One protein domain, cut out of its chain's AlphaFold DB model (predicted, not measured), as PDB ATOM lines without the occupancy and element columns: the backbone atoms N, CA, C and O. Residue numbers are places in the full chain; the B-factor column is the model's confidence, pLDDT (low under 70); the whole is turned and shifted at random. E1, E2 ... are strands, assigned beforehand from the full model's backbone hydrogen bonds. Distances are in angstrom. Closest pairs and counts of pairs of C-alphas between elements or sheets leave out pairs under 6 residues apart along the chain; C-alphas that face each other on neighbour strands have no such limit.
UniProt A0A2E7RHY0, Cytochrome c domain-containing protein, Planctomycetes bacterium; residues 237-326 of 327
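AT A GLANCE: This is residues 237 to 326 of the 327 residues of the protein "Cytochrome c domain-containing protein" of Planctomycetes bacterium (UniProt A0A2E7RHY0). A long, strongly twisted sheet of four strands, E3 to E6, makes the body, and a small sheet of three short strands, E2, E1 and E7, covers part of it as the second layer of a loose, only partly face to face sandwich. The far end of the E5 and E6 hairpin reaches beyond the small sheet, and after E7 the printed part ends in a stretch with no named element, residues 310 to 326. The 90 printed residues hold seven named strands, E1 to E7 in order along the chain, and no named helix; the class is all strand. Both sheets are antiparallel, in the orders E3, E4, E5, E6 and E2, E1, E7. The whole is only just compact, close to loose, with a radius of gyration of the C-alphas of 14.3 A and spans of 41 by 30 by 22 A.

IN THESE COORDINATES: In the large sheet, E5, the longest strand, has residues 274 to 287 and is 36.2 A long; it begins with C-alpha 274 at (8.224, 33.750, -20.817). E6, residues 290 to 301, is 34.6 A long, E4, residues 260 to 268, is 25.2 A, and E3, residues 248 to 257, is 24.8 A. In the small sheet, E1 has residues 237 to 240, with C-alpha 237 at (-2.254, 40.157, -15.017), and spans 9.5 A; E2, residues 243 to 246, spans 10.1 A. E7, residues 307 to 309, spans 6.4 A and ends with C-alpha 309 at (-4.516, 37.018, -9.940).

HOW THE PARTS SIT: E3, E4, E5 and E6 form a meander, each strand the antiparallel neighbour of the one before, with E3 and E6 as edge strands. E5 and E6 are a hairpin at 160 degrees between their directions, with N 283 and O 294 2.9 A apart, within hydrogen-bond range. E4 and E5 are a hairpin at 139 degrees, with N 265 and O 278 at 2.8 A. E3 and E4 are a hairpin at 157 degrees, with N 250 and O 266 at 2.8 A. E5 bends by 62 degrees at residue 284, and E3 bends by 55 degrees at residue 252. E2 runs on into E3 across a break of 1 residue, at 67 degrees; the two meet only through their link. E1 and E2 are a hairpin, with N 238 and O 245 at 2.8 A, and E1 and E7 are antiparallel, with N 237 and O 308 at 2.9 A. The two sheets form a sandwich, two sheets face to face, with best planes 35 degrees apart and strands at 51 degrees. The closest C-alphas of E6 and E7, those of Phe 299 and Ala 307, are 7.2 A apart; E1 is apart from E5 and from E6.

THE WHOLE: The two C-alphas farthest apart, those of Asp 271 and Gly 289, are 43.8 A apart. The printed part has no cut, and the six links between the named strands are tight. The mean pLDDT of the printed part is 73.6; residues 302 to 326 are under 70 in this predicted model, and E7 has a mean of 53.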
ATOM      1  N   ARG A 237      -2.693  38.856 -14.508       81.94
ATOM      2  CA  ARG A 237      -2.254  40.157 -15.017       81.94
ATOM      3  C   ARG A 237      -0.810  40.419 -14.633       81.94
ATOM      4  O   ARG A 237      -0.370  39.993 -13.568       81.94
ATOM      5  N   LEU A 238      -0.106  41.124 -15.502       76.31
ATOM      6  CA  LEU A 238       1.190  41.719 -15.244       76.31
ATOM      7  C   LEU A 238       1.004  43.230 -15.136       76.31
ATOM      8  O   LEU A 238       0.501  43.846 -16.071       76.31
ATOM      9  N   LEU A 239       1.412  43.815 -14.010       73.00
ATOM     10  CA  LEU A 239       1.528  45.266 -13.898       73.00
ATOM     11  C   LEU A 239       2.829  45.728 -14.558       73.00
ATOM     12  O   LEU A 239       3.909  45.264 -14.187       73.00
ATOM     13  N   THR A 240       2.716  46.636 -15.521       70.38
ATOM     14  CA  THR A 240       3.826  47.321 -16.189       70.38
ATOM     15  C   THR A 240       3.703  48.833 -15.982       70.38
ATOM     16  O   THR A 240       2.676  49.325 -15.514       70.38
ATOM     17  N   GLU A 241       4.740  49.594 -16.341       71.25
ATOM     18  CA  GLU A 241       4.674  51.067 -16.334       71.25
ATOM     19  C   GLU A 241       3.598  51.615 -17.293       71.25
ATOM     20  O   GLU A 241       3.068  52.704 -17.085       71.25
ATOM     21  N   GLU A 242       3.255  50.847 -18.331       73.25
ATOM     22  CA  GLU A 242       2.308  51.215 -19.390       73.25
ATOM     23  C   GLU A 242       0.865  50.775 -19.078       73.25
ATOM     24  O   GLU A 242      -0.068  51.184 -19.772       73.25
ATOM     25  N   GLY A 243       0.660  49.967 -18.029       74.94
ATOM     26  CA  GLY A 243      -0.654  49.510 -17.578       74.94
ATOM     27  C   GLY A 243      -0.696  48.032 -17.186       74.94
ATOM     28  O   GLY A 243       0.292  47.443 -16.759       74.94
ATOM     29  N   GLU A 244      -1.878  47.423 -17.299       78.06
ATOM     30  CA  GLU A 244      -2.076  45.994 -17.045       78.06
ATOM     31  C   GLU A 244      -2.051  45.181 -18.338       78.06
ATOM     32  O   GLU A 244      -2.856  45.400 -19.244       78.06
ATOM     33  N   GLU A 245      -1.193  44.166 -18.381       80.75
ATOM     34  CA  GLU A 245      -1.148  43.188 -19.465       80.75
ATOM     35  C   GLU A 245      -1.777  41.859 -19.022       80.75
ATOM     36  O   GLU A 245      -1.545  41.374 -17.914       80.75
ATOM     37  N   THR A 246      -2.582  41.232 -19.884       85.88
ATOM     38  CA  THR A 246      -3.138  39.897 -19.610       85.88
ATOM     39  C   THR A 246      -2.137  38.806 -19.954       85.88
ATOM     40  O   THR A 246      -1.729  38.680 -21.103       85.88
ATOM     41  N   LEU A 247      -1.818  37.957 -18.976       86.12
ATOM     42  CA  LEU A 247      -0.914  36.829 -19.178       86.12
ATOM     43  C   LEU A 247      -1.670  35.555 -19.554       86.12
ATOM     44  O   LEU A 247      -2.742  35.244 -19.022       86.12
ATOM     45  N   THR A 248      -1.041  34.750 -20.405       89.19
ATOM     46  CA  THR A 248      -1.472  33.385 -20.700       89.19
ATOM     47  C   THR A 248      -0.797  32.412 -19.739       89.19
ATOM     48  O   THR A 248       0.427  32.340 -19.662       89.19
ATOM     49  N   ALA A 249      -1.592  31.608 -19.032       89.75
ATOM     50  CA  ALA A 249      -1.078  30.498 -18.239       89.75
ATOM     51  C   ALA A 249      -1.018  29.213 -19.067       89.75
ATOM     52  O   ALA A 249      -1.958  28.873 -19.783       89.75
ATOM     53  N   LYS A 250       0.077  28.466 -18.933       91.19
ATOM     54  CA  LYS A 250       0.254  27.129 -19.507       91.19
ATOM     55  C   LYS A 250       0.558  26.138 -18.400       91.19
ATOM     56  O   LYS A 250       1.507  26.328 -17.635       91.19
ATOM     57  N   LEU A 251      -0.213  25.054 -18.335       91.69
ATOM     58  CA  LEU A 251       0.060  23.960 -17.410       91.69
ATOM     59  C   LEU A 251       1.448  23.384 -17.698       91.69
ATOM     60  O   LEU A 251       1.689  22.878 -18.782       91.69
ATOM     61  N   SER A 252       2.348  23.443 -16.725       89.25
ATOM     62  CA  SER A 252       3.665  22.797 -16.792       89.25
ATOM     63  C   SER A 252       3.664  21.443 -16.080       89.25
ATOM     64  O   SER A 252       4.435  20.555 -16.429       89.25
ATOM     65  N   GLY A 253       2.783  21.250 -15.095       87.06
ATOM     66  CA  GLY A 253       2.662  19.982 -14.387       87.06
ATOM     67  C   GLY A 253       1.717  20.044 -13.193       87.06
ATOM     68  O   GLY A 253       1.133  21.074 -12.882       87.06
ATOM     69  N   THR A 254       1.571  18.913 -12.513       89.81
ATOM     70  CA  THR A 254       0.908  18.819 -11.210       89.81
ATOM     71  C   THR A 254       1.715  17.861 -10.363       89.81
ATOM     72  O   THR A 254       2.206  16.859 -10.883       89.81
ATOM     73  N   THR A 255       1.840  18.138  -9.077       88.12
ATOM     74  CA  THR A 255       2.591  17.282  -8.158       88.12
ATOM     75  C   THR A 255       1.966  17.320  -6.772       88.12
ATOM     76  O   THR A 255       1.153  18.192  -6.486       88.12
ATOM     77  N   ILE A 256       2.332  16.375  -5.911       85.88
ATOM     78  CA  ILE A 256       1.995  16.422  -4.491       85.88
ATOM     79  C   ILE A 256       3.298  16.628  -3.726       85.88
ATOM     80  O   ILE A 256       4.190  15.784  -3.789       85.88
ATOM     81  N   ARG A 257       3.407  17.744  -3.003       88.06
ATOM     82  CA  ARG A 257       4.574  18.091  -2.179       88.06
ATOM     83  C   ARG A 257       4.088  18.470  -0.787       88.06
ATOM     84  O   ARG A 257       3.130  19.226  -0.663       88.06
ATOM     85  N   GLU A 258       4.705  17.903   0.250       85.50
ATOM     86  CA  GLU A 258       4.365  18.196   1.658       85.50
ATOM     87  C   GLU A 258       2.864  18.052   1.981       85.50
ATOM     88  O   GLU A 258       2.274  18.855   2.697       85.50
ATOM     89  N   GLY A 259       2.205  17.043   1.400       81.06
ATOM     90  CA  GLY A 259       0.773  16.806   1.617       81.06
ATOM     91  C   GLY A 259      -0.162  17.794   0.910       81.06
ATOM     92  O   GLY A 259      -1.369  17.723   1.124       81.06
ATOM     93  N   ARG A 260       0.355  18.673   0.040       87.62
ATOM     94  CA  ARG A 260      -0.437  19.589  -0.793       87.62
ATOM     95  C   ARG A 260      -0.363  19.186  -2.257       87.62
ATOM     96  O   ARG A 260       0.709  18.857  -2.759       87.62
ATOM     97  N   ALA A 261      -1.497  19.241  -2.946       90.06
ATOM     98  CA  ALA A 261      -1.532  19.152  -4.398       90.06
ATOM     99  C   ALA A 261      -1.190  20.521  -4.999       90.06
ATOM    100  O   ALA A 261      -1.821  21.522  -4.664       90.06
ATOM    101  N   LEU A 262      -0.191  20.541  -5.876       91.06
ATOM    102  CA  LEU A 262       0.307  21.727  -6.558       91.06
ATOM    103  C   LEU A 262      -0.025  21.651  -8.047       91.06
ATOM    104  O   LEU A 262       0.196  20.614  -8.685       91.06
ATOM    105  N   VAL A 263      -0.486  22.765  -8.610       93.56
ATOM    106  CA  VAL A 263      -0.598  22.973 -10.057       93.56
ATOM    107  C   VAL A 263       0.509  23.924 -10.488       93.56
ATOM    108  O   VAL A 263       0.587  25.055 -10.024       93.56
ATOM    109  N   LEU A 264       1.399  23.444 -11.350       91.25
ATOM    110  CA  LEU A 264       2.584  24.172 -11.793       91.25
ATOM    111  C   LEU A 264       2.291  24.807 -13.142       91.25
ATOM    112  O   LEU A 264       1.862  24.112 -14.069       91.25
ATOM    113  N   ILE A 265       2.555  26.102 -13.274       91.62
ATOM    114  CA  ILE A 265       2.276  26.855 -14.492       91.62
ATOM    115  C   ILE A 265       3.481  27.646 -14.973       91.62
ATOM    116  O   ILE A 265       4.334  28.072 -14.195       91.62
ATOM    117  N   ARG A 266       3.495  27.889 -16.280       90.19
ATOM    118  CA  ARG A 266       4.294  28.922 -16.927       90.19
ATOM    119  C   ARG A 266       3.370  30.069 -17.308       90.19
ATOM    120  O   ARG A 266       2.254  29.815 -17.755       90.19
ATOM    121  N   LEU A 267       3.847  31.294 -17.131       88.31
ATOM    122  CA  LEU A 267       3.164  32.502 -17.572       88.31
ATOM    123  C   LEU A 267       3.896  33.096 -18.774       88.31
ATOM    124  O   LEU A 267       5.126  33.220 -18.759       88.31
ATOM    125  N   GLU A 268       3.122  33.422 -19.800       89.00
ATOM    126  CA  GLU A 268       3.565  33.966 -21.082       89.00
ATOM    127  C   GLU A 268       2.832  35.291 -21.344       89.00
ATOM    128  O   GLU A 268       1.637  35.388 -21.046       89.00
ATOM    129  N   GLY A 269       3.550  36.297 -21.849       86.25
ATOM    130  CA  GLY A 269       2.977  37.579 -22.275       86.25
ATOM    131  C   GLY A 269       2.370  37.504 -23.676       86.25
ATOM    132  O   GLY A 269       2.218  36.412 -24.245       86.25
ATOM    133  N   ALA A 270       1.988  38.655 -24.226       84.50
ATOM    134  CA  ALA A 270       1.320  38.752 -25.523       84.50
ATOM    135  C   ALA A 270       2.150  38.159 -26.681       84.50
ATOM    136  O   ALA A 270       1.593  37.481 -27.551       84.50
ATOM    137  N   ASP A 271       3.474  38.316 -26.644       84.50
ATOM    138  CA  ASP A 271       4.397  37.840 -27.683       84.50
ATOM    139  C   ASP A 271       4.883  36.399 -27.432       84.50
ATOM    140  O   ASP A 271       5.805  35.906 -28.092       84.50
ATOM    141  N   LYS A 272       4.233  35.677 -26.503       84.19
ATOM    142  CA  LYS A 272       4.587  34.319 -26.036       84.19
ATOM    143  C   LYS A 272       5.954  34.238 -25.354       84.19
ATOM    144  O   LYS A 272       6.491  33.147 -25.134       84.19
ATOM    145  N   GLU A 273       6.527  35.374 -24.998       86.12
ATOM    146  CA  GLU A 273       7.723  35.459 -24.191       86.12
ATOM    147  C   GLU A 273       7.430  34.992 -22.762       86.12
ATOM    148  O   GLU A 273       6.365  35.225 -22.187       86.12
ATOM    149  N   ARG A 274       8.388  34.282 -22.168       86.19
ATOM    150  CA  ARG A 274       8.224  33.750 -20.817       86.19
ATOM    151  C   ARG A 274       8.389  34.873 -19.793       86.19
ATOM    152  O   ARG A 274       9.496  35.370 -19.610       86.19
ATOM    153  N   VAL A 275       7.323  35.154 -19.049       84.25
ATOM    154  CA  VAL A 275       7.310  36.125 -17.940       84.25
ATOM    155  C   VAL A 275       7.752  35.473 -16.627       84.25
ATOM    156  O   VAL A 275       8.475  36.065 -15.825       84.25
ATOM    157  N   GLY A 276       7.360  34.214 -16.410       84.88
ATOM    158  CA  GLY A 276       7.740  33.477 -15.210       84.88
ATOM    159  C   GLY A 276       7.048  32.130 -15.062       84.88
ATOM    160  O   GLY A 276       6.536  31.546 -16.019       84.88
ATOM    161  N   THR A 277       7.073  31.610 -13.844       87.00
ATOM    162  CA  THR A 277       6.421  30.365 -13.427       87.00
ATOM    163  C   THR A 277       5.708  30.570 -12.104       87.00
ATOM    164  O   THR A 277       6.180  31.345 -11.277       87.00
ATOM    165  N   ALA A 278       4.610  29.855 -11.880       86.62
ATOM    166  CA  ALA A 278       3.927  29.853 -10.594       86.62
ATOM    167  C   ALA A 278       3.541  28.442 -10.145       86.62
ATOM    168  O   ALA A 278       3.205  27.578 -10.956       86.62
ATOM    169  N   GLU A 279       3.575  28.228  -8.836       89.88
ATOM    170  CA  GLU A 279       2.987  27.069  -8.173       89.88
ATOM    171  C   GLU A 279       1.666  27.494  -7.535       89.88
ATOM    172  O   GLU A 279       1.619  28.512  -6.854       89.88
ATOM    173  N   LEU A 280       0.598  26.732  -7.754       90.44
ATOM    174  CA  LEU A 280      -0.757  27.031  -7.289       90.44
ATOM    175  C   LEU A 280      -1.252  25.936  -6.354       90.44
ATOM    176  O   LEU A 280      -1.040  24.755  -6.631       90.44
ATOM    177  N   TRP A 281      -1.993  26.307  -5.315       91.50
ATOM    178  CA  TRP A 281      -2.765  25.359  -4.514       91.50
ATOM    179  C   TRP A 281      -4.039  26.004  -3.977       91.50
ATOM    180  O   TRP A 281      -4.170  27.226  -3.930       91.50
ATOM    181  N   CYS A 282      -4.989  25.173  -3.560       90.31
ATOM    182  CA  CYS A 282      -6.232  25.637  -2.960       90.31
ATOM    183  C   CYS A 282      -6.338  25.213  -1.499       90.31
ATOM    184  O   CYS A 282      -5.874  24.146  -1.099       90.31
ATOM    185  N   SER A 283      -6.995  26.062  -0.721       87.25
ATOM    186  CA  SER A 283      -7.598  25.732   0.562       87.25
ATOM    187  C   SER A 283      -9.005  26.317   0.597       87.25
ATOM    188  O   SER A 283      -9.438  26.976  -0.346       87.25
ATOM    189  N   SER A 284      -9.727  26.114   1.689       84.50
ATOM    190  CA  SER A 284     -11.015  26.760   1.915       84.50
ATOM    191  C   SER A 284     -10.964  27.659   3.150       84.50
ATOM    192  O   SER A 284     -10.065  27.544   3.984       84.50
ATOM    193  N   SER A 285     -11.909  28.590   3.239       83.88
ATOM    194  CA  SER A 285     -12.136  29.430   4.413       83.88
ATOM    195  C   SER A 285     -13.634  29.614   4.634       83.88
ATOM    196  O   SER A 285     -14.421  29.546   3.691       83.88
ATOM    197  N   MET A 286     -14.040  29.849   5.879       81.12
ATOM    198  CA  MET A 286     -15.425  30.178   6.212       81.12
ATOM    199  C   MET A 286     -15.615  31.693   6.181       81.12
ATOM    200  O   MET A 286     -14.954  32.420   6.918       81.12
ATOM    201  N   GLU A 287     -16.551  32.170   5.364       81.25
ATOM    202  CA  GLU A 287     -16.895  33.588   5.269       81.25
ATOM    203  C   GLU A 287     -18.416  33.748   5.185       81.25
ATOM    204  O   GLU A 287     -19.078  33.137   4.344       81.25
ATOM    205  N   GLY A 288     -18.997  34.511   6.116       80.62
ATOM    206  CA  GLY A 288     -20.453  34.678   6.203       80.62
ATOM    207  C   GLY A 288     -21.222  33.355   6.346       80.62
ATOM    208  O   GLY A 288     -22.301  33.207   5.778       80.62
ATOM    209  N   GLY A 289     -20.638  32.361   7.029       78.62
ATOM    210  CA  GLY A 289     -21.231  31.027   7.199       78.62
ATOM    211  C   GLY A 289     -21.188  30.136   5.951       78.62
ATOM    212  O   GLY A 289     -21.707  29.022   5.984       78.62
ATOM    213  N   LYS A 290     -20.560  30.588   4.859       79.19
ATOM    214  CA  LYS A 290     -20.375  29.807   3.635       79.19
ATOM    215  C   LYS A 290     -18.914  29.417   3.480       79.19
ATOM    216  O   LYS A 290     -18.016  30.220   3.727       79.19
ATOM    217  N   LEU A 291     -18.691  28.187   3.030       79.81
ATOM    218  CA  LEU A 291     -17.362  27.739   2.650       79.81
ATOM    219  C   LEU A 291     -16.979  28.408   1.331       79.81
ATOM    220  O   LEU A 291     -17.691  28.285   0.332       79.81
ATOM    221  N   LYS A 292     -15.868  29.133   1.339       84.75
ATOM    222  CA  LYS A 292     -15.326  29.835   0.183       84.75
ATOM    223  C   LYS A 292     -13.991  29.223  -0.222       84.75
ATOM    224  O   LYS A 292     -13.204  28.851   0.653       84.75
ATOM    225  N   PRO A 293     -13.726  29.110  -1.531       87.56
ATOM    226  CA  PRO A 293     -12.401  28.750  -2.000       87.56
ATOM    227  C   PRO A 293     -11.387  29.829  -1.596       87.56
ATOM    228  O   PRO A 293     -11.728  31.001  -1.479       87.56
ATOM    229  N   VAL A 294     -10.140  29.429  -1.373       84.31
ATOM    230  CA  VAL A 294      -8.976  30.303  -1.217       84.31
ATOM    231  C   VAL A 294      -7.895  29.737  -2.119       84.31
ATOM    232  O   VAL A 294      -7.479  28.586  -1.968       84.31
ATOM    233  N   ARG A 295      -7.453  30.533  -3.086       84.31
ATOM    234  CA  ARG A 295      -6.383  30.149  -3.999       84.31
ATOM    235  C   ARG A 295      -5.099  30.811  -3.544       84.31
ATOM    236  O   ARG A 295      -5.063  32.001  -3.262       84.31
ATOM    237  N   HIS A 296      -4.053  30.013  -3.479       85.62
ATOM    238  CA  HIS A 296      -2.723  30.456  -3.127       85.62
ATOM    239  C   HIS A 296      -1.812  30.248  -4.321       85.62
ATOM    240  O   HIS A 296      -2.001  29.305  -5.100       85.62
ATOM    241  N   PHE A 297      -0.807  31.103  -4.443       85.25
ATOM    242  CA  PHE A 297       0.225  30.917  -5.439       85.25
ATOM    243  C   PHE A 297       1.578  31.414  -4.954       85.25
ATOM    244  O   PHE A 297       1.672  32.313  -4.124       85.25
ATOM    245  N   GLN A 298       2.629  30.831  -5.516       82.50
ATOM    246  CA  GLN A 298       3.990  31.323  -5.398       82.50
ATOM    247  C   GLN A 298       4.534  31.549  -6.802       82.50
ATOM    248  O   GLN A 298       4.615  30.608  -7.588       82.50
ATOM    249  N   PHE A 299       4.882  32.793  -7.119       81.50
ATOM    250  CA  PHE A 299       5.389  33.190  -8.429       81.50
ATOM    251  C   PHE A 299       6.905  33.414  -8.396       81.50
ATOM    252  O   PHE A 299       7.447  33.942  -7.428       81.50
ATOM    253  N   VAL A 300       7.574  33.021  -9.478       80.69
ATOM    254  CA  VAL A 300       8.993  33.275  -9.747       80.69
ATOM    255  C   VAL A 300       9.108  33.771 -11.188       80.69
ATOM    256  O   VAL A 300       8.792  33.028 -12.121       80.69
ATOM    257  N   GLY A 301       9.556  35.012 -11.382       72.12
ATOM    258  CA  GLY A 301       9.611  35.672 -12.691       72.12
ATOM    259  C   GLY A 301      10.889  36.470 -12.923       72.12
ATOM    260  O   GLY A 301      11.676  36.680 -12.005       72.12
ATOM    261  N   SER A 302      11.104  36.882 -14.174       60.59
ATOM    262  CA  SER A 302      12.344  37.526 -14.638       60.59
ATOM    263  C   SER A 302      12.270  39.055 -14.770       60.59
ATOM    264  O   SER A 302      13.127  39.648 -15.419       60.59
ATOM    265  N   ARG A 303      11.267  39.704 -14.173       51.66
ATOM    266  CA  ARG A 303      11.104  41.170 -14.114       51.66
ATOM    267  C   ARG A 303      10.476  41.553 -12.772       51.66
ATOM    268  O   ARG A 303      10.012  40.659 -12.064       51.66
ATOM    269  N   GLU A 304      10.383  42.846 -12.464       50.62
ATOM    270  CA  GLU A 304       9.576  43.459 -11.378       50.62
ATOM    271  C   GLU A 304       8.052  43.201 -11.528       50.62
ATOM    272  O   GLU A 304       7.196  43.964 -11.098       50.62
ATOM    273  N   ALA A 305       7.717  42.088 -12.171       47.84
ATOM    274  CA  ALA A 305       6.421  41.577 -12.513       47.84
ATOM    275  C   ALA A 305       5.670  41.137 -11.260       47.84
ATOM    276  O   ALA A 305       5.906  40.050 -10.724       47.84
ATOM    277  N   VAL A 306       4.706  41.946 -10.830       52.97
ATOM    278  CA  VAL A 306       3.651  41.463  -9.942       52.97
ATOM    279  C   VAL A 306       2.631  40.741 -10.800       52.97
ATOM    280  O   VAL A 306       1.828  41.368 -11.486       52.97
ATOM    281  N   ALA A 307       2.670  39.411 -10.775       51.47
ATOM    282  CA  ALA A 307       1.564  38.625 -11.284       51.47
ATOM    283  C   ALA A 307       0.386  38.782 -10.306       51.47
ATOM    284  O   ALA A 307       0.402  38.199  -9.221       51.47
ATOM    285  N   ILE A 308      -0.612  39.589 -10.666       55.91
ATOM    286  CA  ILE A 308      -1.857  39.700  -9.900       55.91
ATOM    287  C   ILE A 308      -2.844  38.696 -10.469       55.91
ATOM    288  O   ILE A 308      -3.031  38.598 -11.683       55.91
ATOM    289  N   GLN A 309      -3.463  37.935  -9.574       52.09
ATOM    290  CA  GLN A 309      -4.516  37.018  -9.940       52.09
ATOM    291  C   GLN A 309      -5.888  37.614  -9.580       52.09
ATOM    292  O   GLN A 309      -6.300  37.540  -8.429       52.09
ATOM    293  N   TYR A 310      -6.612  38.172 -10.553       53.78
ATOM    294  CA  TYR A 310      -7.957  38.715 -10.336       53.78
ATOM    295  C   TYR A 310      -9.008  37.600 -10.345       53.78
ATOM    296  O   TYR A 310      -9.546  37.224 -11.382       53.78
ATOM    297  N   GLU A 311      -9.298  37.066  -9.166       50.94
ATOM    298  CA  GLU A 311     -10.523  36.332  -8.833       50.94
ATOM    299  C   GLU A 311     -10.956  36.834  -7.441       50.94
ATOM    300  O   GLU A 311     -10.110  37.359  -6.725       50.94
ATOM    301  N   ASP A 312     -12.231  36.716  -7.054       42.38
ATOM    302  CA  ASP A 312     -12.802  37.161  -5.759       42.38
ATOM    303  C   ASP A 312     -12.201  36.434  -4.523       42.38
ATOM    304  O   ASP A 312     -12.901  35.820  -3.717       42.38
ATOM    305  N   LEU A 313     -10.875  36.423  -4.393       46.59
ATOM    306  CA  LEU A 313     -10.080  35.528  -3.569       46.59
ATOM    307  C   LEU A 313      -8.931  36.308  -2.933       46.59
ATOM    308  O   LEU A 313      -8.199  37.037  -3.596       46.59
ATOM    309  N   LYS A 314      -8.753  36.132  -1.621       41.16
ATOM    310  CA  LYS A 314      -7.661  36.752  -0.862       41.16
ATOM    311  C   LYS A 314      -6.309  36.255  -1.385       41.16
ATOM    312  O   LYS A 314      -5.969  35.090  -1.184       41.16
ATOM    313  N   ILE A 315      -5.542  37.140  -2.020       45.59
ATOM    314  CA  ILE A 315      -4.155  36.893  -2.429       45.59
ATOM    315  C   ILE A 315      -3.250  37.095  -1.208       45.59
ATOM    316  O   ILE A 315      -3.205  38.186  -0.645       45.59
ATOM    317  N   ASN A 316      -2.507  36.063  -0.801       40.12
ATOM    318  CA  ASN A 316      -1.450  36.207   0.203       40.12
ATOM    319  C   ASN A 316      -0.104  36.405  -0.507       40.12
ATOM    320  O   ASN A 316       0.453  35.461  -1.066       40.12
ATOM    321  N   PHE A 317       0.401  37.638  -0.493       45.00
ATOM    322  CA  PHE A 317       1.710  38.009  -1.038       45.00
ATOM    323  C   PHE A 317       2.863  37.473  -0.170       45.00
ATOM    324  O   PHE A 317       2.792  37.506   1.059       45.00
ATOM    325  N   VAL A 318       3.957  37.033  -0.805       36.53
ATOM    326  CA  VAL A 318       5.235  36.691  -0.145       36.53
ATOM    327  C   VAL A 318       6.248  37.825  -0.427       36.53
ATOM    328  O   VAL A 318       6.213  38.380  -1.525       36.53
ATOM    329  N   PRO A 319       7.106  38.239   0.533       33.28
ATOM    330  CA  PRO A 319       7.765  39.554   0.527       33.28
ATOM    331  C   PRO A 319       8.807  39.739  -0.586       33.28
ATOM    332  O   PRO A 319       9.576  38.824  -0.871       33.28
ATOM    333  N   GLY A 320       8.885  40.958  -1.135       39.16
ATOM    334  CA  GLY A 320       9.904  41.357  -2.120       39.16
ATOM    335  C   GLY A 320       9.551  42.566  -2.996       39.16
ATOM    336  O   GLY A 320      10.385  42.993  -3.785       39.16
ATOM    337  N   LEU A 321       8.345  43.128  -2.865       39.66
ATOM    338  CA  LEU A 321       7.890  44.248  -3.691       39.66
ATOM    339  C   LEU A 321       8.120  45.623  -3.048       39.66
ATOM    340  O   LEU A 321       8.022  45.745  -1.820       39.66
ATOM    341  N   PRO A 322       8.355  46.674  -3.860       36.53
ATOM    342  CA  PRO A 322       8.229  48.057  -3.418       36.53
ATOM    343  C   PRO A 322       6.851  48.283  -2.786       36.53
ATOM    344  O   PRO A 322       5.831  47.814  -3.295       36.53
ATOM    345  N   LYS A 323       6.805  49.017  -1.667       36.44
ATOM    346  CA  LYS A 323       5.581  49.274  -0.871       36.44
ATOM    347  C   LYS A 323       4.431  49.923  -1.662       36.44
ATOM    348  O   LYS A 323       3.301  49.962  -1.183       36.44
ATOM    349  N   GLU A 324       4.725  50.423  -2.850       38.91
ATOM    350  CA  GLU A 324       3.869  51.198  -3.745       38.91
ATOM    351  C   GLU A 324       2.702  50.376  -4.316       38.91
ATOM    352  O   GLU A 324       1.630  50.922  -4.552       38.91
ATOM    353  N   PHE A 325       2.873  49.055  -4.433       37.41
ATOM    354  CA  PHE A 325       1.891  48.132  -5.025       37.41
ATOM    355  C   PHE A 325       1.069  47.346  -3.985       37.41
ATOM    356  O   PHE A 325       0.454  46.337  -4.308       37.41
ATOM    357  N   SER A 326       1.080  47.774  -2.716       31.77
ATOM    358  CA  SER A 326       0.467  47.048  -1.584       31.77
ATOM    359  C   SER A 326      -0.963  47.480  -1.212       31.77
ATOM    360  O   SER A 326      -1.372  47.291  -0.065       31.77
TER     361      SER A 326